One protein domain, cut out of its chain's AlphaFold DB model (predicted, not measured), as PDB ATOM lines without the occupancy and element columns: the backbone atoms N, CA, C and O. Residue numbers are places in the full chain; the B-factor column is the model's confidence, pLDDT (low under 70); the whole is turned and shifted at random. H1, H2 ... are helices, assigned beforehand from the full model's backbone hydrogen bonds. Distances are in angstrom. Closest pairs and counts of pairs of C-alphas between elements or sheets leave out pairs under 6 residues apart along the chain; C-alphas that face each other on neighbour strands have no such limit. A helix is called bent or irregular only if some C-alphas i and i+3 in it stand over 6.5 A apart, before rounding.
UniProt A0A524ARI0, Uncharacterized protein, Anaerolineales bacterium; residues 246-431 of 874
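This is residues 246 to 431 of the 874 residues of an uncharacterized protein of Anaerolineales bacterium (UniProt A0A524ARI0). Two three-helix bundles stand end to end in a long, slim rod, and one very long helix, H4, runs nearly straight through both as the shared spine. H1 and H2, with the short H3, pack on one half of H4, and the hairpin of H5 and H6 packs on the other half. The printed part has 186 residues, with six named helices in the order H1 to H6, no named strand, and the class all helix. The whole is extended, with a radius of gyration of the C-alphas of 27.5 A and spans of 92 by 28 by 17 A.

H4, residues 307 to 365, was assigned as one helix by its hydrogen bonds but is bent: C-alphas 319 and 322 are 6.5 A apart. Its arms are H4a, residues 307 to 319, and H4b, residues 322 to 365, which is 64.3 A long and ends with C-alpha 365 at (203.405, 113.839, 175.919). H1, residues 246 to 276, is 46.6 A long and begins with C-alpha 246 at (228.492, 92.244, 95.636). H2 is residues 282 to 295, 20.8 A, and H3 is residues 298 to 302. H5 is residues 372 to 392, 31.3 A. H6, residues 397 to 431, is 50.5 A long, has a kink of 35 degrees near residue 425, is irregular, but only just, with C-alphas 422 and 425 6.7 A apart, and ends with C-alpha 431 at (200.898, 130.429, 171.436).

H4, its arms taken together, is the hub, touching five other helices. H1, H2, H4b, H5 and H6 form an up-and-down bundle, each running against the one before it. H4b touches H6 the same way at a shallow tilt of 26 degrees, the closest C-alphas being those of Ser 341 and Ile 404, 5.0 A. H5 and H6 are a helical hairpin at 13 degrees, with the C-alphas of Ser 381 and Ala 410 closest at 4.1 A. H1 touches H4a with residues 246 to 260 alone, closest at the C-alphas of Ala 253 and Arg 314, 4.5 A. H1 and H2 are a helical hairpin, closest at the C-alphas of Leu 261 and Ala 295, 6.8 A. H3 touches H4a at the C-alphas of Val 302 and Tyr 310, 5.7 A. H1 is apart from H5 and H6. Every O i to N i+4 pair is within hydrogen-bond range in H1, H2, H3, H4a and H5, against 36 of 40 in H4b and 29 of 31 in H6.

The C-alphas farthest apart, those of Thr 306 and Trp 368, are 91.7 A apart. The printed part has no cut. No link is long; H4 to H5 is short and the others are tight. The mean pLDDT of the printed part is 87.7, and residue 347 alone is under 70.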
ATOM      1  N   ALA A 246     229.214  93.507  95.494       84.19
ATOM      2  CA  ALA A 246     228.492  92.244  95.636       84.19
ATOM      3  C   ALA A 246     228.733  91.587  97.006       84.19
ATOM      4  O   ALA A 246     227.769  91.215  97.685       84.19
ATOM      5  N   VAL A 247     229.998  91.541  97.440       86.19
ATOM      6  CA  VAL A 247     230.408  91.040  98.762       86.19
ATOM      7  C   VAL A 247     229.688  91.811  99.872       86.19
ATOM      8  O   VAL A 247     229.100  91.211 100.781       86.19
ATOM      9  N   ASP A 248     229.704  93.145  99.791       86.62
ATOM     10  CA  ASP A 248     229.134  94.020 100.815       86.62
ATOM     11  C   ASP A 248     227.617  93.848 100.935       86.62
ATOM     12  O   ASP A 248     227.090  93.710 102.043       86.62
ATOM     13  N   GLN A 249     226.896  93.793  99.809       85.25
ATOM     14  CA  GLN A 249     225.438  93.632  99.828       85.25
ATOM     15  C   GLN A 249     225.012  92.297 100.447       85.25
ATOM     16  O   GLN A 249     224.111  92.273 101.291       85.25
ATOM     17  N   ARG A 250     225.683  91.192 100.098       87.56
ATOM     18  CA  ARG A 250     225.382  89.868 100.656       87.56
ATOM     19  C   ARG A 250     225.626  89.818 102.164       87.56
ATOM     20  O   ARG A 250     224.744  89.398 102.918       87.56
ATOM     21  N   ARG A 251     226.807  90.262 102.617       86.94
ATOM     22  CA  ARG A 251     227.175  90.260 104.045       86.94
ATOM     23  C   ARG A 251     226.231  91.130 104.870       86.94
ATOM     24  O   ARG A 251     225.806  90.715 105.951       86.94
ATOM     25  N   HIS A 252     225.864  92.307 104.365       85.69
ATOM     26  CA  HIS A 252     224.929  93.193 105.052       85.69
ATOM     27  C   HIS A 252     223.525  92.603 105.160       85.69
ATOM     28  O   HIS A 252     222.963  92.610 106.256       85.69
ATOM     29  N   ALA A 253     222.979  92.048 104.075       87.06
ATOM     30  CA  ALA A 253     221.663  91.416 104.108       87.06
ATOM     31  C   ALA A 253     221.610  90.269 105.138       87.06
ATOM     32  O   ALA A 253     220.707  90.223 105.972       87.06
ATOM     33  N   GLN A 254     222.614  89.384 105.145       87.25
ATOM     34  CA  GLN A 254     222.676  88.247 106.076       87.25
ATOM     35  C   GLN A 254     222.801  88.683 107.545       87.25
ATOM     36  O   GLN A 254     222.114  88.143 108.417       87.25
ATOM     37  N   SER A 255     223.648  89.679 107.821       88.62
ATOM     38  CA  SER A 255     223.825  90.228 109.169       88.62
ATOM     39  C   SER A 255     222.534  90.858 109.705       88.62
ATOM     40  O   SER A 255     222.112  90.551 110.823       88.62
ATOM     41  N   LEU A 256     221.854  91.672 108.889       88.31
ATOM     42  CA  LEU A 256     220.611  92.341 109.288       88.31
ATOM     43  C   LEU A 256     219.475  91.351 109.551       88.31
ATOM     44  O   LEU A 256     218.801  91.457 110.571       88.31
ATOM     45  N   ILE A 257     219.296  90.346 108.694       89.31
ATOM     46  CA  ILE A 257     218.253  89.328 108.888       89.31
ATOM     47  C   ILE A 257     218.488  88.540 110.178       89.31
ATOM     48  O   ILE A 257     217.553  88.324 110.948       89.31
ATOM     49  N   THR A 258     219.737  88.158 110.454       89.31
ATOM     50  CA  THR A 258     220.093  87.444 111.692       89.31
ATOM     51  C   THR A 258     219.772  88.288 112.929       89.31
ATOM     52  O   THR A 258     219.221  87.778 113.909       89.31
ATOM     53  N   ARG A 259     220.057  89.595 112.877       88.62
ATOM     54  CA  ARG A 259     219.729  90.537 113.955       88.62
ATOM     55  C   ARG A 259     218.221  90.664 114.176       88.62
ATOM     56  O   ARG A 259     217.776  90.587 115.313       88.62
ATOM     57  N   VAL A 260     217.435  90.810 113.108       91.12
ATOM     58  CA  VAL A 260     215.968  90.913 113.205       91.12
ATOM     59  C   VAL A 260     215.372  89.649 113.830       91.12
ATOM     60  O   VAL A 260     214.581  89.742 114.765       91.12
ATOM     61  N   LEU A 261     215.780  88.461 113.371       90.69
ATOM     62  CA  LEU A 261     215.242  87.195 113.884       90.69
ATOM     63  C   LEU A 261     215.618  86.940 115.350       90.69
ATOM     64  O   LEU A 261     214.769  86.522 116.134       90.69
ATOM     65  N   SER A 262     216.869  87.216 115.734       89.56
ATOM     66  CA  SER A 262     217.307  87.091 117.133       89.56
ATOM     67  C   SER A 262     216.620  88.106 118.052       89.56
ATOM     68  O   SER A 262     216.210  87.738 119.151       89.56
ATOM     69  N   GLY A 263     216.412  89.344 117.592       91.00
ATOM     70  CA  GLY A 263     215.677  90.362 118.345       91.00
ATOM     71  C   GLY A 263     214.218  89.975 118.607       91.00
ATOM     72  O   GLY A 263     213.735  90.133 119.725       91.00
ATOM     73  N   ILE A 264     213.532  89.384 117.621       92.44
ATOM     74  CA  ILE A 264     212.155  88.889 117.796       92.44
ATOM     75  C   ILE A 264     212.095  87.739 118.813       92.44
ATOM     76  O   ILE A 264     211.176  87.694 119.631       92.44
ATOM     77  N   ALA A 265     213.059  86.813 118.785       90.31
ATOM     78  CA  ALA A 265     213.109  85.703 119.738       90.31
ATOM     79  C   ALA A 265     213.313  86.193 121.184       90.31
ATOM     80  O   ALA A 265     212.602  85.751 122.087       90.31
ATOM     81  N   LEU A 266     214.223  87.151 121.389       92.44
ATOM     82  CA  LEU A 266     214.453  87.770 122.698       92.44
ATOM     83  C   LEU A 266     213.201  88.496 123.212       92.44
ATOM     84  O   LEU A 266     212.834  88.346 124.376       92.44
ATOM     85  N   ALA A 267     212.519  89.248 122.345       91.38
ATOM     86  CA  ALA A 267     211.281  89.930 122.706       91.38
ATOM     87  C   ALA A 267     210.198  88.962 123.209       91.38
ATOM     88  O   ALA A 267     209.493  89.259 124.174       91.38
ATOM     89  N   GLN A 268     210.096  87.779 122.598       92.06
ATOM     90  CA  GLN A 268     209.145  86.755 123.021       92.06
ATOM     91  C   GLN A 268     209.465  86.184 124.406       92.06
ATOM     92  O   GLN A 268     208.564  86.054 125.232       92.06
ATOM     93  N   GLU A 269     210.731  85.877 124.680       91.88
ATOM     94  CA  GLU A 269     211.159  85.392 125.997       91.88
ATOM     95  C   GLU A 269     210.856  86.420 127.099       91.88
ATOM     96  O   GLU A 269     210.299  86.082 128.147       91.88
ATOM     97  N   ARG A 270     211.154  87.699 126.837       91.88
ATOM     98  CA  ARG A 270     210.882  88.786 127.787       91.88
ATOM     99  C   ARG A 270     209.392  88.967 128.058       91.88
ATOM    100  O   ARG A 270     209.011  89.167 129.212       91.88
ATOM    101  N   TRP A 271     208.554  88.878 127.026       93.62
ATOM    102  CA  TRP A 271     207.103  88.979 127.173       93.62
ATOM    103  C   TRP A 271     206.531  87.880 128.079       93.62
ATOM    104  O   TRP A 271     205.780  88.179 129.007       93.62
ATOM    105  N   GLU A 272     206.953  86.627 127.901       91.38
ATOM    106  CA  GLU A 272     206.533  85.522 128.777       91.38
ATOM    107  C   GLU A 272     206.985  85.732 130.235       91.38
ATOM    108  O   GLU A 272     206.220  85.498 131.175       91.38
ATOM    109  N   GLY A 273     208.192  86.273 130.442       90.12
ATOM    110  CA  GLY A 273     208.676  86.658 131.771       90.12
ATOM    111  C   GLY A 273     207.840  87.759 132.445       90.12
ATOM    112  O   GLY A 273     207.660  87.745 133.665       90.12
ATOM    113  N   LEU A 274     207.300  88.708 131.675       91.25
ATOM    114  CA  LEU A 274     206.401  89.754 132.181       91.25
ATOM    115  C   LEU A 274     205.008  89.203 132.516       91.25
ATOM    116  O   LEU A 274     204.455  89.556 133.562       91.25
ATOM    117  N   LYS A 275     204.466  88.279 131.710       89.62
ATOM    118  CA  LYS A 275     203.176  87.617 131.992       89.62
ATOM    119  C   LYS A 275     203.195  86.865 133.323       89.62
ATOM    120  O   LYS A 275     202.258  86.991 134.108       89.62
ATOM    121  N   LEU A 276     204.290  86.163 133.637       89.50
ATOM    122  CA  LEU A 276     204.462  85.481 134.931       89.50
ATOM    123  C   LEU A 276     204.442  86.438 136.135       89.50
ATOM    124  O   LEU A 276     204.105  86.025 137.242       89.50
ATOM    125  N   ARG A 277     204.779  87.716 135.925       86.12
ATOM    126  CA  ARG A 277     204.734  88.772 136.947       86.12
ATOM    127  C   ARG A 277     203.401  89.528 136.991       86.12
ATOM    128  O   ARG A 277     203.277  90.449 137.791       86.12
ATOM    129  N   GLY A 278     202.418  89.131 136.178       86.62
ATOM    130  CA  GLY A 278     201.068  89.699 136.168       86.62
ATOM    131  C   GLY A 278     200.774  90.683 135.030       86.62
ATOM    132  O   GLY A 278     199.745  91.347 135.083       86.62
ATOM    133  N   ALA A 279     201.636  90.801 134.012       90.00
ATOM    134  CA  ALA A 279     201.349  91.634 132.840       90.00
ATOM    135  C   ALA A 279     200.279  91.009 131.924       90.00
ATOM    136  O   ALA A 279     200.317  89.811 131.638       90.00
ATOM    137  N   THR A 280     199.352  91.828 131.421       88.69
ATOM    138  CA  THR A 280     198.187  91.397 130.621       88.69
ATOM    139  C   THR A 280     197.938  92.285 129.390       88.69
ATOM    140  O   THR A 280     196.808  92.393 128.928       88.69
ATOM    141  N   GLU A 281     198.978  92.915 128.831       89.56
ATOM    142  CA  GLU A 281     198.901  93.835 127.681       89.56
ATOM    143  C   GLU A 281     198.566  93.135 126.333       89.56
ATOM    144  O   GLU A 281     199.429  92.486 125.728       89.56
ATOM    145  N   PRO A 282     197.336  93.270 125.796       86.00
ATOM    146  CA  PRO A 282     196.896  92.518 124.615       86.00
ATOM    147  C   PRO A 282     197.478  93.043 123.294       86.00
ATOM    148  O   PRO A 282     197.503  92.323 122.290       86.00
ATOM    149  N   LEU A 283     197.901  94.309 123.244       87.38
ATOM    150  CA  LEU A 283     198.450  94.914 122.029       87.38
ATOM    151  C   LEU A 283     199.878  94.422 121.738       87.38
ATOM    152  O   LEU A 283     200.187  94.148 120.574       87.38
ATOM    153  N   LEU A 284     200.702  94.233 122.776       88.44
ATOM    154  CA  LEU A 284     202.051  93.659 122.674       88.44
ATOM    155  C   LEU A 284     202.023  92.255 122.058       88.44
ATOM    156  O   LEU A 284     202.753  91.966 121.107       88.44
ATOM    157  N   GLU A 285     201.111  91.404 122.534       87.75
ATOM    158  CA  GLU A 285     200.943  90.028 122.045       87.75
ATOM    159  C   GLU A 285     200.590  89.978 120.543       87.75
ATOM    160  O   GLU A 285     201.124  89.157 119.785       87.75
ATOM    161  N   ARG A 286     199.748  90.909 120.072       88.31
ATOM    162  CA  ARG A 286     199.399  91.038 118.645       88.31
ATOM    163  C   ARG A 286     200.576  91.517 117.792       88.31
ATOM    164  O   ARG A 286     200.795  90.970 116.711       88.31
ATOM    165  N   GLN A 287     201.322  92.526 118.246       89.19
ATOM    166  CA  GLN A 287     202.444  93.080 117.476       89.19
ATOM    167  C   GLN A 287     203.600  92.087 117.331       89.19
ATOM    168  O   GLN A 287     204.145  91.948 116.232       89.19
ATOM    169  N   LEU A 288     203.925  91.355 118.399       91.38
ATOM    170  CA  LEU A 288     204.956  90.320 118.376       91.38
ATOM    171  C   LEU A 288     204.610  89.211 117.367       91.38
ATOM    172  O   LEU A 288     205.447  88.833 116.546       91.38
ATOM    173  N   SER A 289     203.349  88.766 117.359       89.25
ATOM    174  CA  SER A 289     202.850  87.757 116.414       89.25
ATOM    175  C   SER A 289     202.950  88.222 114.951       89.25
ATOM    176  O   SER A 289     203.348  87.454 114.073       89.25
ATOM    177  N   GLN A 290     202.632  89.492 114.672       89.50
ATOM    178  CA  GLN A 290     202.732  90.052 113.320       89.50
ATOM    179  C   GLN A 290     204.191  90.159 112.843       89.50
ATOM    180  O   GLN A 290     204.486  89.828 111.694       89.50
ATOM    181  N   LEU A 291     205.113  90.587 113.714       90.81
ATOM    182  CA  LEU A 291     206.537  90.697 113.374       90.81
ATOM    183  C   LEU A 291     207.169  89.346 113.037       90.81
ATOM    184  O   LEU A 291     207.956  89.255 112.094       90.81
ATOM    185  N   GLN A 292     206.786  88.289 113.755       89.38
ATOM    186  CA  GLN A 292     207.215  86.922 113.448       89.38
ATOM    187  C   GLN A 292     206.785  86.487 112.044       89.38
ATOM    188  O   GLN A 292     207.577  85.903 111.296       89.38
ATOM    189  N   LEU A 293     205.544  86.801 111.666       89.38
ATOM    190  CA  LEU A 293     205.005  86.456 110.356       89.38
ATOM    191  C   LEU A 293     205.739  87.197 109.231       89.38
ATOM    192  O   LEU A 293     206.123  86.565 108.244       89.38
ATOM    193  N   ASP A 294     205.979  88.499 109.394       87.12
ATOM    194  CA  ASP A 294     206.685  89.322 108.409       87.12
ATOM    195  C   ASP A 294     208.148  88.853 108.233       87.12
ATOM    196  O   ASP A 294     208.604  88.623 107.108       87.12
ATOM    197  N   ALA A 295     208.870  88.605 109.335       88.31
ATOM    198  CA  ALA A 295     210.283  88.215 109.306       88.31
ATOM    199  C   ALA A 295     210.531  86.811 108.719       88.31
ATOM    200  O   ALA A 295     211.585  86.559 108.132       88.31
ATOM    201  N   SER A 296     209.551  85.902 108.804       86.81
ATOM    202  CA  SER A 296     209.656  84.532 108.272       86.81
ATOM    203  C   SER A 296     209.876  84.456 106.748       86.81
ATOM    204  O   SER A 296     210.312  83.424 106.227       86.81
ATOM    205  N   ARG A 297     209.600  85.546 106.014       86.25
ATOM    206  CA  ARG A 297     209.734  85.629 104.550       86.25
ATOM    207  C   ARG A 297     211.158  85.970 104.089       86.25
ATOM    208  O   ARG A 297     211.560  85.511 103.020       86.25
ATOM    209  N   LEU A 298     211.936  86.689 104.903       86.75
ATOM    210  CA  LEU A 298     213.266  87.210 104.550       86.75
ATOM    211  C   LEU A 298     214.290  86.128 104.153       86.75
ATOM    212  O   LEU A 298     214.962  86.300 103.130       86.75
ATOM    213  N   PRO A 299     214.399  84.975 104.855       84.62
ATOM    214  CA  PRO A 299     215.352  83.932 104.470       84.62
ATOM    215  C   PRO A 299     215.098  83.366 103.065       84.62
ATOM    216  O   PRO A 299     216.040  82.975 102.378       84.62
ATOM    217  N   ARG A 300     213.838  83.356 102.602       83.88
ATOM    218  CA  ARG A 300     213.471  82.855 101.265       83.88
ATOM    219  C   ARG A 300     213.908  83.798 100.140       83.88
ATOM    220  O   ARG A 300     214.163  83.332  99.035       83.88
ATOM    221  N   VAL A 301     214.002  85.105 100.399       83.12
ATOM    222  CA  VAL A 301     214.444  86.102  99.405       83.12
ATOM    223  C   VAL A 301     215.955  86.000  99.179       83.12
ATOM    224  O   VAL A 301     216.400  85.935  98.035       83.12
ATOM    225  N   VAL A 302     216.738  85.877 100.259       83.38
ATOM    226  CA  VAL A 302     218.211  85.740 100.218       83.38
ATOM    227  C   VAL A 302     218.669  84.473  99.490       83.38
ATOM    228  O   VAL A 302     219.699  84.490  98.821       83.38
ATOM    229  N   GLN A 303     217.892  83.388  99.554       83.31
ATOM    230  CA  GLN A 303     218.201  82.128  98.863       83.31
ATOM    231  C   GLN A 303     218.262  82.247  97.329       83.31
ATOM    232  O   GLN A 303     218.808  81.358  96.685       83.31
ATOM    233  N   ARG A 304     217.741  83.330  96.727       82.56
ATOM    234  CA  ARG A 304     217.835  83.561  95.273       82.56
ATOM    235  C   ARG A 304     219.260  83.871  94.792       82.56
ATOM    236  O   ARG A 304     219.524  83.708  93.607       82.56
ATOM    237  N   GLY A 305     220.158  84.307  95.682       78.81
ATOM    238  CA  GLY A 305     221.598  84.403  95.408       78.81
ATOM    239  C   GLY A 305     222.042  85.493  94.424       78.81
ATOM    240  O   GLY A 305     223.184  85.475  93.985       78.81
ATOM    241  N   THR A 306     221.177  86.433  94.038       82.62
ATOM    242  CA  THR A 306     221.536  87.539  93.132       82.62
ATOM    243  C   THR A 306     221.769  88.842  93.893       82.62
ATOM    244  O   THR A 306     221.233  89.037  94.986       82.62
ATOM    245  N   LEU A 307     222.526  89.770  93.295       82.06
ATOM    246  CA  LEU A 307     222.783  91.092  93.878       82.06
ATOM    247  C   LEU A 307     221.481  91.831  94.230       82.06
ATOM    248  O   LEU A 307     221.337  92.322  95.349       82.06
ATOM    249  N   ASP A 308     220.511  91.836  93.315       83.12
ATOM    250  CA  ASP A 308     219.208  92.485  93.514       83.12
ATOM    251  C   ASP A 308     218.400  91.820  94.637       83.12
ATOM    252  O   ASP A 308     217.713  92.495  95.402       83.12
ATOM    253  N   ALA A 309     218.504  90.494  94.790       85.19
ATOM    254  CA  ALA A 309     217.829  89.780  95.869       85.19
ATOM    255  C   ALA A 309     218.428  90.119  97.242       85.19
ATOM    256  O   ALA A 309     217.680  90.277  98.207       85.19
ATOM    257  N   TYR A 310     219.753  90.273  97.337       85.62
ATOM    258  CA  TYR A 310     220.395  90.736  98.568       85.62
ATOM    259  C   TYR A 310     220.033  92.189  98.889       85.62
ATOM    260  O   TYR A 310     219.745  92.488 100.046       85.62
ATOM    261  N   GLN A 311     219.967  93.071  97.887       85.38
ATOM    262  CA  GLN A 311     219.519  94.454  98.082       85.38
ATOM    263  C   GLN A 311     218.070  94.519  98.575       85.38
ATOM    264  O   GLN A 311     217.795  95.184  99.572       85.38
ATOM    265  N   HIS A 312     217.163  93.766  97.953       87.25
ATOM    266  CA  HIS A 312     215.757  93.740  98.346       87.25
ATOM    267  C   HIS A 312     215.552  93.156  99.753       87.25
ATOM    268  O   HIS A 312     214.864  93.746 100.583       87.25
ATOM    269  N   ALA A 313     216.211  92.036 100.069       87.00
ATOM    270  CA  ALA A 313     216.150  91.445 101.405       87.00
ATOM    271  C   ALA A 313     216.738  92.374 102.482       87.00
ATOM    272  O   ALA A 313     216.243  92.408 103.609       87.00
ATOM    273  N   ARG A 314     217.777  93.145 102.138       87.94
ATOM    274  CA  ARG A 314     218.350  94.177 103.008       87.94
ATOM    275  C   ARG A 314     217.343  95.290 103.291       87.94
ATOM    276  O   ARG A 314     217.222  95.695 104.441       87.94
ATOM    277  N   GLU A 315     216.638  95.776 102.273       88.12
ATOM    278  CA  GLU A 315     215.620  96.824 102.419       88.12
ATOM    279  C   GLU A 315     214.455  96.364 103.299       88.12
ATOM    280  O   GLU A 315     214.095  97.060 104.246       88.12
ATOM    281  N   GLU A 316     213.917  95.165 103.063       88.38
ATOM    282  CA  GLU A 316     212.835  94.627 103.894       88.38
ATOM    283  C   GLU A 316     213.289  94.379 105.345       88.38
ATOM    284  O   GLU A 316     212.588  94.753 106.287       88.38
ATOM    285  N   ALA A 317     214.482  93.809 105.555       89.06
ATOM    286  CA  ALA A 317     215.031  93.607 106.897       89.06
ATOM    287  C   ALA A 317     215.282  94.939 107.627       89.06
ATOM    288  O   ALA A 317     215.019  95.039 108.827       89.06
ATOM    289  N   ALA A 318     215.731  95.971 106.908       87.50
ATOM    290  CA  ALA A 318     215.934  97.308 107.459       87.50
ATOM    291  C   ALA A 318     214.620  97.972 107.907       87.50
ATOM    292  O   ALA A 318     214.639  98.748 108.857       87.50
ATOM    293  N   VAL A 319     213.479  97.646 107.286       90.62
ATOM    294  CA  VAL A 319     212.152  98.118 107.730       90.62
ATOM    295  C   VAL A 319     211.674  97.381 108.986       90.62
ATOM    296  O   VAL A 319     210.997  97.970 109.831       90.62
ATOM    297  N   LEU A 320     212.016  96.098 109.141       90.75
ATOM    298  CA  LEU A 320     211.609  95.315 110.313       90.75
ATOM    299  C   LEU A 320     212.449  95.608 111.557       90.75
ATOM    300  O   LEU A 320     211.899  95.602 112.656       90.75
ATOM    301  N   GLN A 321     213.743  95.898 111.404       90.38
ATOM    302  CA  GLN A 321     214.638  96.197 112.527       90.38
ATOM    303  C   GLN A 321     214.093  97.263 113.506       90.38
ATOM    304  O   GLN A 321     213.978  96.939 114.689       90.38
ATOM    305  N   PRO A 322     213.679  98.473 113.076       89.94
ATOM    306  CA  PRO A 322     213.178  99.492 114.002       89.94
ATOM    307  C   PRO A 322     211.871  99.079 114.691       89.94
ATOM    308  O   PRO A 322     211.595  99.510 115.806       89.94
ATOM    309  N   ARG A 323     211.057  98.215 114.067       91.44
ATOM    310  CA  ARG A 323     209.835  97.695 114.702       91.44
ATOM    311  C   ARG A 323     210.159  96.713 115.832       91.44
ATOM    312  O   ARG A 323     209.443  96.689 116.824       91.44
ATOM    313  N   VAL A 324     211.219  95.912 115.685       91.50
ATOM    314  CA  VAL A 324     211.710  95.018 116.749       91.50
ATOM    315  C   VAL A 324     212.300  95.828 117.899       91.50
ATOM    316  O   VAL A 324     211.992  95.544 119.051       91.50
ATOM    317  N   GLU A 325     213.097  96.853 117.585       90.50
ATOM    318  CA  GLU A 325     213.655  97.782 118.578       90.50
ATOM    319  C   GLU A 325     212.530  98.478 119.361       90.50
ATOM    320  O   GLU A 325     212.488  98.372 120.580       90.50
ATOM    321  N   SER A 326     211.527  99.037 118.673       91.19
ATOM    322  CA  SER A 326     210.366  99.669 119.318       91.19
ATOM    323  C   SER A 326     209.560  98.718 120.211       91.19
ATOM    324  O   SER A 326     209.014  99.157 121.222       91.19
ATOM    325  N   LEU A 327     209.450  97.434 119.855       92.69
ATOM    326  CA  LEU A 327     208.750  96.456 120.689       92.69
ATOM    327  C   LEU A 327     209.574  96.086 121.930       92.69
ATOM    328  O   LEU A 327     209.010  95.919 123.009       92.69
ATOM    329  N   MET A 328     210.898  95.982 121.793       91.56
ATOM    330  CA  MET A 328     211.805  95.783 122.925       91.56
ATOM    331  C   MET A 328     211.758  96.967 123.894       91.56
ATOM    332  O   MET A 328     211.611  96.739 125.094       91.56
ATOM    333  N   ASP A 329     211.769  98.197 123.375       91.56
ATOM    334  CA  ASP A 329     211.618  99.414 124.177       91.56
ATOM    335  C   ASP A 329     210.285  99.415 124.936       91.56
ATOM    336  O   ASP A 329     210.236  99.757 126.115       91.56
ATOM    337  N   TRP A 330     209.194  98.978 124.299       92.00
ATOM    338  CA  TRP A 330     207.898  98.893 124.971       92.00
ATOM    339  C   TRP A 330     207.885  97.844 126.095       92.00
ATOM    340  O   TRP A 330     207.350  98.101 127.174       92.00
ATOM    341  N   LEU A 331     208.527  96.687 125.896       92.50
ATOM    342  CA  LEU A 331     208.697  95.689 126.959       92.50
ATOM    343  C   LEU A 331     209.548  96.228 128.122       92.50
ATOM    344  O   LEU A 331     209.247  95.925 129.276       92.50
ATOM    345  N   ASP A 332     210.574  97.035 127.836       91.94
ATOM    346  CA  ASP A 332     211.375  97.727 128.852       91.94
ATOM    347  C   ASP A 332     210.549  98.746 129.642       91.94
ATOM    348  O   ASP A 332     210.620  98.770 130.872       91.94
ATOM    349  N   VAL A 333     209.732  99.553 128.959       90.62
ATOM    350  CA  VAL A 333     208.813 100.503 129.604       90.62
ATOM    351  C   VAL A 333     207.839  99.758 130.512       90.62
ATOM    352  O   VAL A 333     207.713 100.105 131.686       90.62
ATOM    353  N   LEU A 334     207.208  98.690 130.022       91.25
ATOM    354  CA  LEU A 334     206.255  97.921 130.817       91.25
ATOM    355  C   LEU A 334     206.908  97.318 132.072       91.25
ATOM    356  O   LEU A 334     206.345  97.422 133.162       91.25
ATOM    357  N   ASP A 335     208.110  96.750 131.949       91.38
ATOM    358  CA  ASP A 335     208.872  96.231 133.090       91.38
ATOM    359  C   ASP A 335     209.167  97.325 134.130       91.38
ATOM    360  O   ASP A 335     208.927  97.156 135.330       91.38
ATOM    361  N   GLN A 336     209.622  98.493 133.670       91.44
ATOM    362  CA  GLN A 336     209.915  99.630 134.539       91.44
ATOM    363  C   GLN A 336     208.670 100.129 135.275       91.44
ATOM    364  O   GLN A 336     208.726 100.352 136.486       91.44
ATOM    365  N   VAL A 337     207.538 100.292 134.585       91.50
ATOM    366  CA  VAL A 337     206.291 100.763 135.210       91.50
ATOM    367  C   VAL A 337     205.757  99.710 136.201       91.50
ATOM    368  O   VAL A 337     205.291 100.062 137.289       91.50
ATOM    369  N   MET A 338     205.921  98.413 135.920       91.38
ATOM    370  CA  MET A 338     205.604  97.336 136.869       91.38
ATOM    371  C   MET A 338     206.439  97.411 138.155       91.38
ATOM    372  O   MET A 338     205.888  97.324 139.255       91.38
ATOM    373  N   VAL A 339     207.758  97.593 138.042       90.25
ATOM    374  CA  VAL A 339     208.643  97.732 139.212       90.25
ATOM    375  C   VAL A 339     208.292  98.991 140.006       90.25
ATOM    376  O   VAL A 339     208.057  98.908 141.214       90.25
ATOM    377  N   ARG A 340     208.152 100.134 139.324       88.31
ATOM    378  CA  ARG A 340     207.821 101.422 139.952       88.31
ATOM    379  C   ARG A 340     206.477 101.395 140.673       88.31
ATOM    380  O   ARG A 340     206.387 101.897 141.788       88.31
ATOM    381  N   SER A 341     205.444 100.790 140.085       89.31
ATOM    382  CA  SER A 341     204.130 100.677 140.736       89.31
ATOM    383  C   SER A 341     204.186  99.824 142.004       89.31
ATOM    384  O   SER A 341     203.569 100.167 143.010       89.31
ATOM    385  N   LYS A 342     204.982  98.747 142.016       87.44
ATOM    386  CA  LYS A 342     205.193  97.932 143.219       87.44
ATOM    387  C   LYS A 342     205.916  98.703 144.324       87.44
ATOM    388  O   LYS A 342     205.494  98.620 145.475       87.44
ATOM    389  N   GLU A 343     206.979  99.425 143.991       86.81
ATOM    390  CA  GLU A 343     207.727 100.242 144.956       86.81
ATOM    391  C   GLU A 343     206.868 101.377 145.524       86.81
ATOM    392  O   GLU A 343     206.834 101.574 146.741       86.81
ATOM    393  N   ALA A 344     206.116 102.064 144.655       84.88
ATOM    394  CA  ALA A 344     205.225 103.155 145.034       84.88
ATOM    395  C   ALA A 344     204.145 102.711 146.029       84.88
ATOM    396  O   ALA A 344     203.743 103.490 146.885       84.88
ATOM    397  N   VAL A 345     203.684 101.465 145.965       84.81
ATOM    398  CA  VAL A 345     202.676 100.955 146.900       84.81
ATOM    399  C   VAL A 345     203.312 100.395 148.183       84.81
ATOM    400  O   VAL A 345     202.859 100.712 149.282       84.81
ATOM    401  N   ALA A 346     204.399  99.618 148.080       80.25
ATOM    402  CA  ALA A 346     204.992  98.916 149.225       80.25
ATOM    403  C   ALA A 346     205.622  99.846 150.280       80.25
ATOM    404  O   ALA A 346     205.473  99.599 151.477       80.25
ATOM    405  N   GLY A 347     206.303 100.920 149.861       67.62
ATOM    406  CA  GLY A 347     206.997 101.828 150.786       67.62
ATOM    407  C   GLY A 347     206.066 102.617 151.713       67.62
ATOM    408  O   GLY A 347     206.488 103.105 152.760       67.62
ATOM    409  N   ASN A 348     204.785 102.723 151.366       70.62
ATOM    410  CA  ASN A 348     203.890 103.672 152.008       70.62
ATOM    411  C   ASN A 348     202.970 103.076 153.085       70.62
ATOM    412  O   ASN A 348     202.510 103.806 153.963       70.62
ATOM    413  N   VAL A 349     202.767 101.755 153.099       75.19
ATOM    414  CA  VAL A 349     202.056 101.074 154.199       75.19
ATOM    415  C   VAL A 349     202.821 101.232 155.520       75.19
ATOM    416  O   VAL A 349     202.221 101.456 156.569       75.19
ATOM    417  N   GLN A 350     204.155 101.188 155.469       79.62
ATOM    418  CA  GLN A 350     205.006 101.429 156.637       79.62
ATOM    419  C   GLN A 350     204.929 102.887 157.111       79.62
ATOM    420  O   GLN A 350     204.828 103.141 158.311       79.62
ATOM    421  N   ALA A 351     204.947 103.839 156.179       81.50
ATOM    422  CA  ALA A 351     204.890 105.261 156.500       81.50
ATOM    423  C   ALA A 351     203.543 105.656 157.140       81.50
ATOM    424  O   ALA A 351     203.517 106.486 158.050       81.50
ATOM    425  N   LEU A 352     202.433 105.035 156.718       85.38
ATOM    426  CA  LEU A 352     201.115 105.221 157.338       85.38
ATOM    427  C   LEU A 352     201.111 104.830 158.820       85.38
ATOM    428  O   LEU A 352     200.655 105.608 159.657       85.38
ATOM    429  N   ALA A 353     201.658 103.656 159.146       84.31
ATOM    430  CA  ALA A 353     201.738 103.180 160.526       84.31
ATOM    431  C   ALA A 353     202.618 104.092 161.401       84.31
ATOM    432  O   ALA A 353     202.284 104.364 162.552       84.31
ATOM    433  N   GLN A 354     203.719 104.610 160.845       86.25
ATOM    434  CA  GLN A 354     204.597 105.555 161.544       86.25
ATOM    435  C   GLN A 354     203.905 106.890 161.843       86.25
ATOM    436  O   GLN A 354     204.045 107.408 162.947       86.25
ATOM    437  N   ALA A 355     203.141 107.440 160.893       86.50
ATOM    438  CA  ALA A 355     202.420 108.696 161.103       86.50
ATOM    439  C   ALA A 355     201.327 108.566 162.180       86.50
ATOM    440  O   ALA A 355     201.161 109.474 162.989       86.50
ATOM    441  N   GLN A 356     200.623 107.429 162.233       86.44
ATOM    442  CA  GLN A 356     199.634 107.155 163.284       86.44
ATOM    443  C   GLN A 356     200.277 107.077 164.673       86.44
ATOM    444  O   GLN A 356     199.803 107.731 165.599       86.44
ATOM    445  N   ALA A 357     201.389 106.346 164.800       87.19
ATOM    446  CA  ALA A 357     202.120 106.231 166.060       87.19
ATOM    447  C   ALA A 357     202.656 107.588 166.554       87.19
ATOM    448  O   ALA A 357     202.593 107.874 167.746       87.19
ATOM    449  N   ALA A 358     203.131 108.447 165.644       86.94
ATOM    450  CA  ALA A 358     203.640 109.775 165.989       86.94
ATOM    451  C   ALA A 358     202.553 110.702 166.566       86.94
ATOM    452  O   ALA A 358     202.812 111.402 167.545       86.94
ATOM    453  N   CYS A 359     201.333 110.689 166.006       85.62
ATOM    454  CA  CYS A 359     200.198 111.420 166.586       85.62
ATOM    455  C   CYS A 359     199.911 110.953 168.020       85.62
ATOM    456  O   CYS A 359     199.768 111.771 168.926       85.62
ATOM    457  N   GLU A 360     199.838 109.635 168.229       86.25
ATOM    458  CA  GLU A 360     199.512 109.054 169.533       86.25
ATOM    459  C   GLU A 360     200.583 109.364 170.586       86.25
ATOM    460  O   GLU A 360     200.241 109.712 171.718       86.25
ATOM    461  N   GLU A 361     201.864 109.287 170.217       88.19
ATOM    462  CA  GLU A 361     202.988 109.592 171.105       88.19
ATOM    463  C   GLU A 361     202.977 111.058 171.562       88.19
ATOM    464  O   GLU A 361     203.085 111.331 172.760       88.19
ATOM    465  N   LEU A 362     202.784 112.007 170.641       86.12
ATOM    466  CA  LEU A 362     202.761 113.433 170.979       86.12
ATOM    467  C   LEU A 362     201.537 113.819 171.821       86.12
ATOM    468  O   LEU A 362     201.676 114.611 172.750       86.12
ATOM    469  N   MET A 363     200.364 113.224 171.571       85.56
ATOM    470  CA  MET A 363     199.189 113.420 172.437       85.56
ATOM    471  C   MET A 363     199.406 112.882 173.858       85.56
ATOM    472  O   MET A 363     198.857 113.430 174.813       85.56
ATOM    473  N   HIS A 364     200.194 111.813 174.020       85.31
ATOM    474  CA  HIS A 364     200.557 111.304 175.348       85.31
ATOM    475  C   HIS A 364     201.542 112.224 176.077       85.31
ATOM    476  O   HIS A 364     201.499 112.299 177.306       85.31
ATOM    477  N   GLN A 365     202.431 112.904 175.346       86.00
ATOM    478  CA  GLN A 365     203.405 113.839 175.919       86.00
ATOM    479  C   GLN A 365     202.767 115.175 176.321       86.00
ATOM    480  O   GLN A 365     203.103 115.706 177.380       86.00
ATOM    481  N   ASP A 366     201.841 115.702 175.515       81.31
ATOM    482  CA  ASP A 366     201.129 116.949 175.796       81.31
ATOM    483  C   ASP A 366     199.618 116.782 175.575       81.31
ATOM    484  O   ASP A 366     199.115 116.795 174.448       81.31
ATOM    485  N   SER A 367     198.875 116.669 176.683       81.25
ATOM    486  CA  SER A 367     197.416 116.508 176.672       81.25
ATOM    487  C   SER A 367     196.661 117.726 176.128       81.25
ATOM    488  O   SER A 367     195.443 117.661 175.964       81.25
ATOM    489  N   TRP A 368     197.354 118.844 175.883       86.00
ATOM    490  CA  TRP A 368     196.779 120.037 175.275       86.00
ATOM    491  C   TRP A 368     196.536 119.875 173.765       86.00
ATOM    492  O   TRP A 368     195.677 120.567 173.223       86.00
ATOM    493  N   LEU A 369     197.244 118.968 173.080       88.12
ATOM    494  CA  LEU A 369     197.259 118.869 171.614       88.12
ATOM    495  C   LEU A 369     196.168 117.943 171.048       88.12
ATOM    496  O   LEU A 369     195.936 116.845 171.552       88.12
ATOM    497  N   ASP A 370     195.541 118.356 169.942       87.25
ATOM    498  CA  ASP A 370     194.535 117.575 169.210       87.25
ATOM    499  C   ASP A 370     194.794 117.606 167.687       87.25
ATOM    500  O   ASP A 370     194.699 118.659 167.050       87.25
ATOM    501  N   PHE A 371     195.130 116.447 167.105       87.00
ATOM    502  CA  PHE A 371     195.623 116.271 165.724       87.00
ATOM    503  C   PHE A 371     194.503 116.004 164.692       87.00
ATOM    504  O   PHE A 371     194.609 115.110 163.845       87.00
ATOM    505  N   ASP A 372     193.410 116.765 164.752       86.75
ATOM    506  CA  ASP A 372     192.207 116.585 163.918       86.75
ATOM    507  C   ASP A 372     192.488 116.552 162.396       86.75
ATOM    508  O   ASP A 372     191.981 115.688 161.666       86.75
ATOM    509  N   GLN A 373     193.342 117.453 161.903       85.81
ATOM    510  CA  GLN A 373     193.707 117.519 160.483       85.81
ATOM    511  C   GLN A 373     194.613 116.361 160.051       85.81
ATOM    512  O   GLN A 373     194.400 115.770 158.985       85.81
ATOM    513  N   SER A 374     195.603 116.012 160.875       87.50
ATOM    514  CA  SER A 374     196.564 114.947 160.566       87.50
ATOM    515  C   SER A 374     195.880 113.582 160.474       87.50
ATOM    516  O   SER A 374     196.131 112.842 159.523       87.50
ATOM    517  N   TYR A 375     194.932 113.279 161.370       88.50
ATOM    518  CA  TYR A 375     194.131 112.051 161.284       88.50
ATOM    519  C   TYR A 375     193.300 111.974 159.993       88.50
ATOM    520  O   TYR A 375     193.294 110.937 159.328       88.50
ATOM    521  N   THR A 376     192.670 113.080 159.582       89.38
ATOM    522  CA  THR A 376     191.885 113.138 158.333       89.38
ATOM    523  C   THR A 376     192.760 112.880 157.096       89.38
ATOM    524  O   THR A 376     192.346 112.206 156.149       89.38
ATOM    525  N   LEU A 377     193.985 113.416 157.077       88.75
ATOM    526  CA  LEU A 377     194.934 113.214 155.979       88.75
ATOM    527  C   LEU A 377     195.465 111.776 155.923       88.75
ATOM    528  O   LEU A 377     195.575 111.215 154.829       88.75
ATOM    529  N   ILE A 378     195.739 111.166 157.078       89.75
ATOM    530  CA  ILE A 378     196.145 109.759 157.181       89.75
ATOM    531  C   ILE A 378     195.038 108.835 156.647       89.75
ATOM    532  O   ILE A 378     195.327 107.919 155.877       89.75
ATOM    533  N   GLU A 379     193.770 109.095 156.978       89.25
ATOM    534  CA  GLU A 379     192.639 108.299 156.480       89.25
ATOM    535  C   GLU A 379     192.504 108.376 154.950       89.25
ATOM    536  O   GLU A 379     192.389 107.349 154.274       89.25
ATOM    537  N   ARG A 380     192.589 109.585 154.378       88.62
ATOM    538  CA  ARG A 380     192.560 109.787 152.917       88.62
ATOM    539  C   ARG A 380     193.720 109.081 152.215       88.62
ATOM    540  O   ARG A 380     193.529 108.495 151.152       88.62
ATOM    541  N   SER A 381     194.907 109.120 152.816       89.88
ATOM    542  CA  SER A 381     196.089 108.421 152.314       89.88
ATOM    543  C   SER A 381     195.872 106.899 152.283       89.88
ATOM    544  O   SER A 381     196.098 106.267 151.252       89.88
ATOM    545  N   ALA A 382     195.322 106.315 153.354       87.81
ATOM    546  CA  ALA A 382     195.011 104.886 153.414       87.81
ATOM    547  C   ALA A 382     194.007 104.436 152.336       87.81
ATOM    548  O   ALA A 382     194.221 103.413 151.683       87.81
ATOM    549  N   GLN A 383     192.942 105.211 152.104       89.12
ATOM    550  CA  GLN A 383     191.948 104.911 151.064       89.12
ATOM    551  C   GLN A 383     192.559 104.920 149.654       89.12
ATOM    552  O   GLN A 383     192.289 104.023 148.856       89.12
ATOM    553  N   ALA A 384     193.415 105.899 149.356       88.12
ATOM    554  CA  ALA A 384     194.074 105.999 148.059       88.12
ATOM    555  C   ALA A 384     195.032 104.817 147.800       88.12
ATOM    556  O   ALA A 384     195.037 104.269 146.699       88.12
ATOM    557  N   TYR A 385     195.770 104.327 148.804       86.38
ATOM    558  CA  TYR A 385     196.624 103.144 148.606       86.38
ATOM    559  C   TYR A 385     195.855 101.862 148.294       86.38
ATOM    560  O   TYR A 385     196.311 101.072 147.466       86.38
ATOM    561  N   LEU A 386     194.690 101.659 148.913       87.88
ATOM    562  CA  LEU A 386     193.840 100.509 148.596       87.88
ATOM    563  C   LEU A 386     193.402 100.528 147.125       87.88
ATOM    564  O   LEU A 386     193.408  99.491 146.459       87.88
ATOM    565  N   GLU A 387     193.083 101.709 146.595       89.19
ATOM    566  CA  GLU A 387     192.732 101.869 145.183       89.19
ATOM    567  C   GLU A 387     193.947 101.682 144.254       89.19
ATOM    568  O   GLU A 387     193.828 101.055 143.199       89.19
ATOM    569  N   ALA A 388     195.139 102.133 144.661       89.38
ATOM    570  CA  ALA A 388     196.379 101.915 143.912       89.38
ATOM    571  C   ALA A 388     196.752 100.420 143.798       89.38
ATOM    572  O   ALA A 388     197.152  99.972 142.719       89.38
ATOM    573  N   GLU A 389     196.576  99.624 144.859       88.00
ATOM    574  CA  GLU A 389     196.735  98.156 144.812       88.00
ATOM    575  C   GLU A 389     195.745  97.520 143.824       88.00
ATOM    576  O   GLU A 389     196.122  96.677 143.006       88.00
ATOM    577  N   ARG A 390     194.476  97.957 143.855       88.81
ATOM    578  CA  ARG A 390     193.422  97.434 142.976       88.81
ATOM    579  C   ARG A 390     193.736  97.671 141.500       88.81
ATOM    580  O   ARG A 390     193.580  96.752 140.697       88.81
ATOM    581  N   LEU A 391     194.181  98.878 141.141       90.06
ATOM    582  CA  LEU A 391     194.555  99.215 139.764       90.06
ATOM    583  C   LEU A 391     195.781  98.431 139.299       90.06
ATOM    584  O   LEU A 391     195.772  97.901 138.191       90.06
ATOM    585  N   ARG A 392     196.790  98.269 140.161       88.88
ATOM    586  CA  ARG A 392     197.978  97.457 139.859       88.88
ATOM    587  C   ARG A 392     197.617  96.015 139.490       88.88
ATOM    588  O   ARG A 392     198.238  95.436 138.605       88.88
ATOM    589  N   GLY A 393     196.600  95.445 140.138       86.88
ATOM    590  CA  GLY A 393     196.124  94.086 139.870       86.88
ATOM    591  C   GLY A 393     195.534  93.854 138.470       86.88
ATOM    592  O   GLY A 393     195.311  92.701 138.109       86.88
ATOM    593  N   LEU A 394     195.276  94.905 137.677       89.75
ATOM    594  CA  LEU A 394     194.730  94.780 136.318       89.75
ATOM    595  C   LEU A 394     195.786  94.385 135.272       89.75
ATOM    596  O   LEU A 394     195.432  93.742 134.283       89.75
ATOM    597  N   GLY A 395     197.062  94.717 135.493       86.56
ATOM    598  CA  GLY A 395     198.186  94.183 134.715       86.56
ATOM    599  C   GLY A 395     198.538  94.901 133.403       86.56
ATOM    600  O   GLY A 395     199.419  94.427 132.682       86.56
ATOM    601  N   THR A 396     197.895  96.025 133.080       89.62
ATOM    602  CA  THR A 396     198.162  96.823 131.863       89.62
ATOM    603  C   THR A 396     199.046  98.033 132.157       89.62
ATOM    604  O   THR A 396     199.044  98.529 133.286       89.62
ATOM    605  N   GLU A 397     199.751  98.563 131.151       88.00
ATOM    606  CA  GLU A 397     200.609  99.755 131.305       88.00
ATOM    607  C   GLU A 397     199.849 100.929 131.946       88.00
ATOM    608  O   GLU A 397     200.241 101.427 133.000       88.00
ATOM    609  N   GLN A 398     198.678 101.269 131.392       89.19
ATOM    610  CA  GLN A 398     197.810 102.335 131.906       89.19
ATOM    611  C   GLN A 398     197.383 102.101 133.361       89.19
ATOM    612  O   GLN A 398     197.274 103.043 134.145       89.19
ATOM    613  N   SER A 399     197.127 100.845 133.738       90.81
ATOM    614  CA  SER A 399     196.719 100.513 135.104       90.81
ATOM    615  C   SER A 399     197.867 100.645 136.106       90.81
ATOM    616  O   SER A 399     197.647 101.100 137.232       90.81
ATOM    617  N   TYR A 400     199.099 100.335 135.692       91.50
ATOM    618  CA  TYR A 400     200.284 100.545 136.514       91.50
ATOM    619  C   TYR A 400     200.618 102.032 136.666       91.50
ATOM    620  O   TYR A 400     200.913 102.470 137.776       91.50
ATOM    621  N   GLU A 401     200.509 102.829 135.600       90.31
ATOM    622  CA  GLU A 401     200.687 104.286 135.672       90.31
ATOM    623  C   GLU A 401     199.640 104.951 136.572       90.31
ATOM    624  O   GLU A 401     199.976 105.773 137.428       90.31
ATOM    625  N   ALA A 402     198.371 104.559 136.437       90.50
ATOM    626  CA  ALA A 402     197.303 105.057 137.295       90.50
ATOM    627  C   ALA A 402     197.522 104.659 138.767       90.50
ATOM    628  O   ALA A 402     197.335 105.486 139.658       90.50
ATOM    629  N   SER A 403     197.985 103.431 139.030       92.31
ATOM    630  CA  SER A 403     198.376 102.984 140.373       92.31
ATOM    631  C   SER A 403     199.501 103.845 140.963       92.31
ATOM    632  O   SER A 403     199.377 104.296 142.102       92.31
ATOM    633  N   ILE A 404     200.547 104.158 140.185       90.56
ATOM    634  CA  ILE A 404     201.636 105.056 140.615       90.56
ATOM    635  C   ILE A 404     201.086 106.438 140.983       90.56
ATOM    636  O   ILE A 404     201.377 106.936 142.067       90.56
ATOM    637  N   SER A 405     200.256 107.034 140.124       91.06
ATOM    638  CA  SER A 405     199.670 108.361 140.364       91.06
ATOM    639  C   SER A 405     198.834 108.404 141.650       91.06
ATOM    640  O   SER A 405     198.984 109.304 142.480       91.06
ATOM    641  N   ILE A 406     197.995 107.392 141.884       90.81
ATOM    642  CA  ILE A 406     197.198 107.312 143.115       90.81
ATOM    643  C   ILE A 406     198.091 107.058 144.343       90.81
ATOM    644  O   ILE A 406     197.881 107.665 145.391       90.81
ATOM    645  N   ALA A 407     199.130 106.229 144.229       89.50
ATOM    646  CA  ALA A 407     200.091 106.026 145.312       89.50
ATOM    647  C   ALA A 407     200.883 107.311 145.644       89.50
ATOM    648  O   ALA A 407     201.218 107.562 146.806       89.50
ATOM    649  N   GLU A 408     201.156 108.159 144.650       88.88
ATOM    650  CA  GLU A 408     201.784 109.467 144.847       88.88
ATOM    651  C   GLU A 408     200.861 110.459 145.561       88.88
ATOM    652  O   GLU A 408     201.321 111.136 146.483       88.88
ATOM    653  N   THR A 409     199.572 110.532 145.203       88.06
ATOM    654  CA  THR A 409     198.610 111.401 145.914       88.06
ATOM    655  C   THR A 409     198.440 110.968 147.366       88.06
ATOM    656  O   THR A 409     198.471 111.798 148.279       88.06
ATOM    657  N   ALA A 410     198.375 109.660 147.608       88.19
ATOM    658  CA  ALA A 410     198.368 109.093 148.946       88.19
ATOM    659  C   ALA A 410     199.621 109.499 149.746       88.19
ATOM    660  O   ALA A 410     199.511 109.899 150.911       88.19
ATOM    661  N   ARG A 411     200.802 109.499 149.111       87.81
ATOM    662  CA  ARG A 411     202.065 109.908 149.747       87.81
ATOM    663  C   ARG A 411     202.077 111.397 150.067       87.81
ATOM    664  O   ARG A 411     202.563 111.785 151.120       87.81
ATOM    665  N   GLN A 412     201.526 112.232 149.186       89.31
ATOM    666  CA  GLN A 412     201.397 113.670 149.435       89.31
ATOM    667  C   GLN A 412     200.497 113.957 150.639       89.31
ATOM    668  O   GLN A 412     200.839 114.801 151.464       89.31
ATOM    669  N   HIS A 413     199.369 113.249 150.771       89.06
ATOM    670  CA  HIS A 413     198.516 113.370 151.955       89.06
ATOM    671  C   HIS A 413     199.262 112.984 153.234       89.06
ATOM    672  O   HIS A 413     199.166 113.696 154.231       89.06
ATOM    673  N   LEU A 414     200.050 111.910 153.185       88.81
ATOM    674  CA  LEU A 414     200.829 111.444 154.325       88.81
ATOM    675  C   LEU A 414     201.981 112.386 154.700       88.81
ATOM    676  O   LEU A 414     202.172 112.662 155.878       88.81
ATOM    677  N   ALA A 415     202.712 112.912 153.716       87.31
ATOM    678  CA  ALA A 415     203.779 113.884 153.943       87.31
ATOM    679  C   ALA A 415     203.230 115.162 154.593       87.31
ATOM    680  O   ALA A 415     203.759 115.611 155.604       87.31
ATOM    681  N   ARG A 416     202.097 115.679 154.091       87.25
ATOM    682  CA  ARG A 416     201.402 116.821 154.709       87.25
ATOM    683  C   ARG A 416     200.956 116.523 156.138       87.25
ATOM    684  O   ARG A 416     201.028 117.407 156.983       87.25
ATOM    685  N   ALA A 417     200.503 115.298 156.416       88.56
ATOM    686  CA  ALA A 417     200.175 114.893 157.779       88.56
ATOM    687  C   ALA A 417     201.427 114.901 158.669       88.56
ATOM    688  O   ALA A 417     201.392 115.483 159.741       88.56
ATOM    689  N   GLN A 418     202.545 114.326 158.219       87.12
ATOM    690  CA  GLN A 418     203.804 114.296 158.975       87.12
ATOM    691  C   GLN A 418     204.365 115.696 159.258       87.12
ATOM    692  O   GLN A 418     204.756 115.970 160.390       87.12
ATOM    693  N   GLU A 419     204.356 116.589 158.267       86.56
ATOM    694  CA  GLU A 419     204.738 117.996 158.443       86.56
ATOM    695  C   GLU A 419     203.851 118.678 159.491       86.56
ATOM    696  O   GLU A 419     204.349 119.317 160.417       86.56
ATOM    697  N   ALA A 420     202.532 118.495 159.389       85.25
ATOM    698  CA  ALA A 420     201.589 119.082 160.328       85.25
ATOM    699  C   ALA A 420     201.770 118.521 161.753       85.25
ATOM    700  O   ALA A 420     201.675 119.280 162.721       85.25
ATOM    701  N   ILE A 421     202.059 117.220 161.893       87.31
ATOM    702  CA  ILE A 421     202.355 116.563 163.176       87.31
ATOM    703  C   ILE A 421     203.595 117.188 163.830       87.31
ATOM    704  O   ILE A 421     203.570 117.478 165.023       87.31
ATOM    705  N   GLN A 422     204.657 117.430 163.056       85.56
ATOM    706  CA  GLN A 422     205.902 118.023 163.558       85.56
ATOM    707  C   GLN A 422     205.766 119.512 163.906       85.56
ATOM    708  O   GLN A 422     206.399 119.967 164.853       85.56
ATOM    709  N   ALA A 423     204.941 120.264 163.173       84.69
ATOM    710  CA  ALA A 423     204.774 121.705 163.378       84.69
ATOM    711  C   ALA A 423     203.891 122.061 164.588       84.69
ATOM    712  O   ALA A 423     204.004 123.154 165.148       84.69
ATOM    713  N   LEU A 424     202.991 121.159 164.998       86.94
ATOM    714  CA  LEU A 424     202.010 121.444 166.048       86.94
ATOM    715  C   LEU A 424     202.648 121.776 167.418       86.94
ATOM    716  O   LEU A 424     202.232 122.775 168.010       86.94
ATOM    717  N   PRO A 425     203.659 121.036 167.923       84.69
ATOM    718  CA  PRO A 425     204.320 121.368 169.188       84.69
ATOM    719  C   PRO A 425     204.961 122.764 169.203       84.69
ATOM    720  O   PRO A 425     204.848 123.481 170.196       84.69
ATOM    721  N   GLU A 426     205.590 123.181 168.100       84.81
ATOM    722  CA  GLU A 426     206.192 124.516 167.977       84.81
ATOM    723  C   GLU A 426     205.124 125.615 167.954       84.81
ATOM    724  O   GLU A 426     205.241 126.613 168.669       84.81
ATOM    725  N   GLY A 427     204.042 125.415 167.191       84.06
ATOM    726  CA  GLY A 427     202.902 126.333 167.177       84.06
ATOM    727  C   GLY A 427     202.260 126.483 168.559       84.06
ATOM    728  O   GLY A 427     201.955 127.594 168.990       84.06
ATOM    729  N   ALA A 428     202.134 125.379 169.294       85.81
ATOM    730  CA  ALA A 428     201.639 125.365 170.665       85.81
ATOM    731  C   ALA A 428     202.578 126.117 171.631       85.81
ATOM    732  O   ALA A 428     202.116 126.902 172.462       85.81
ATOM    733  N   ALA A 429     203.896 125.919 171.524       85.50
ATOM    734  CA  ALA A 429     204.881 126.654 172.320       85.50
ATOM    735  C   ALA A 429     204.835 128.167 172.039       85.50
ATOM    736  O   ALA A 429     204.849 128.964 172.973       85.50
ATOM    737  N   ARG A 430     204.693 128.562 170.767       85.38
ATOM    738  CA  ARG A 430     204.566 129.970 170.362       85.38
ATOM    739  C   ARG A 430     203.301 130.626 170.916       85.38
ATOM    740  O   ARG A 430     203.375 131.734 171.430       85.38
ATOM    741  N   ILE A 431     202.157 129.941 170.848       87.69
ATOM    742  CA  ILE A 431     200.898 130.429 171.436       87.69
ATOM    743  C   ILE A 431     201.053 130.634 172.949       87.69
ATOM    744  O   ILE A 431     200.583 131.639 173.472       87.69
TER     745      ILE A 431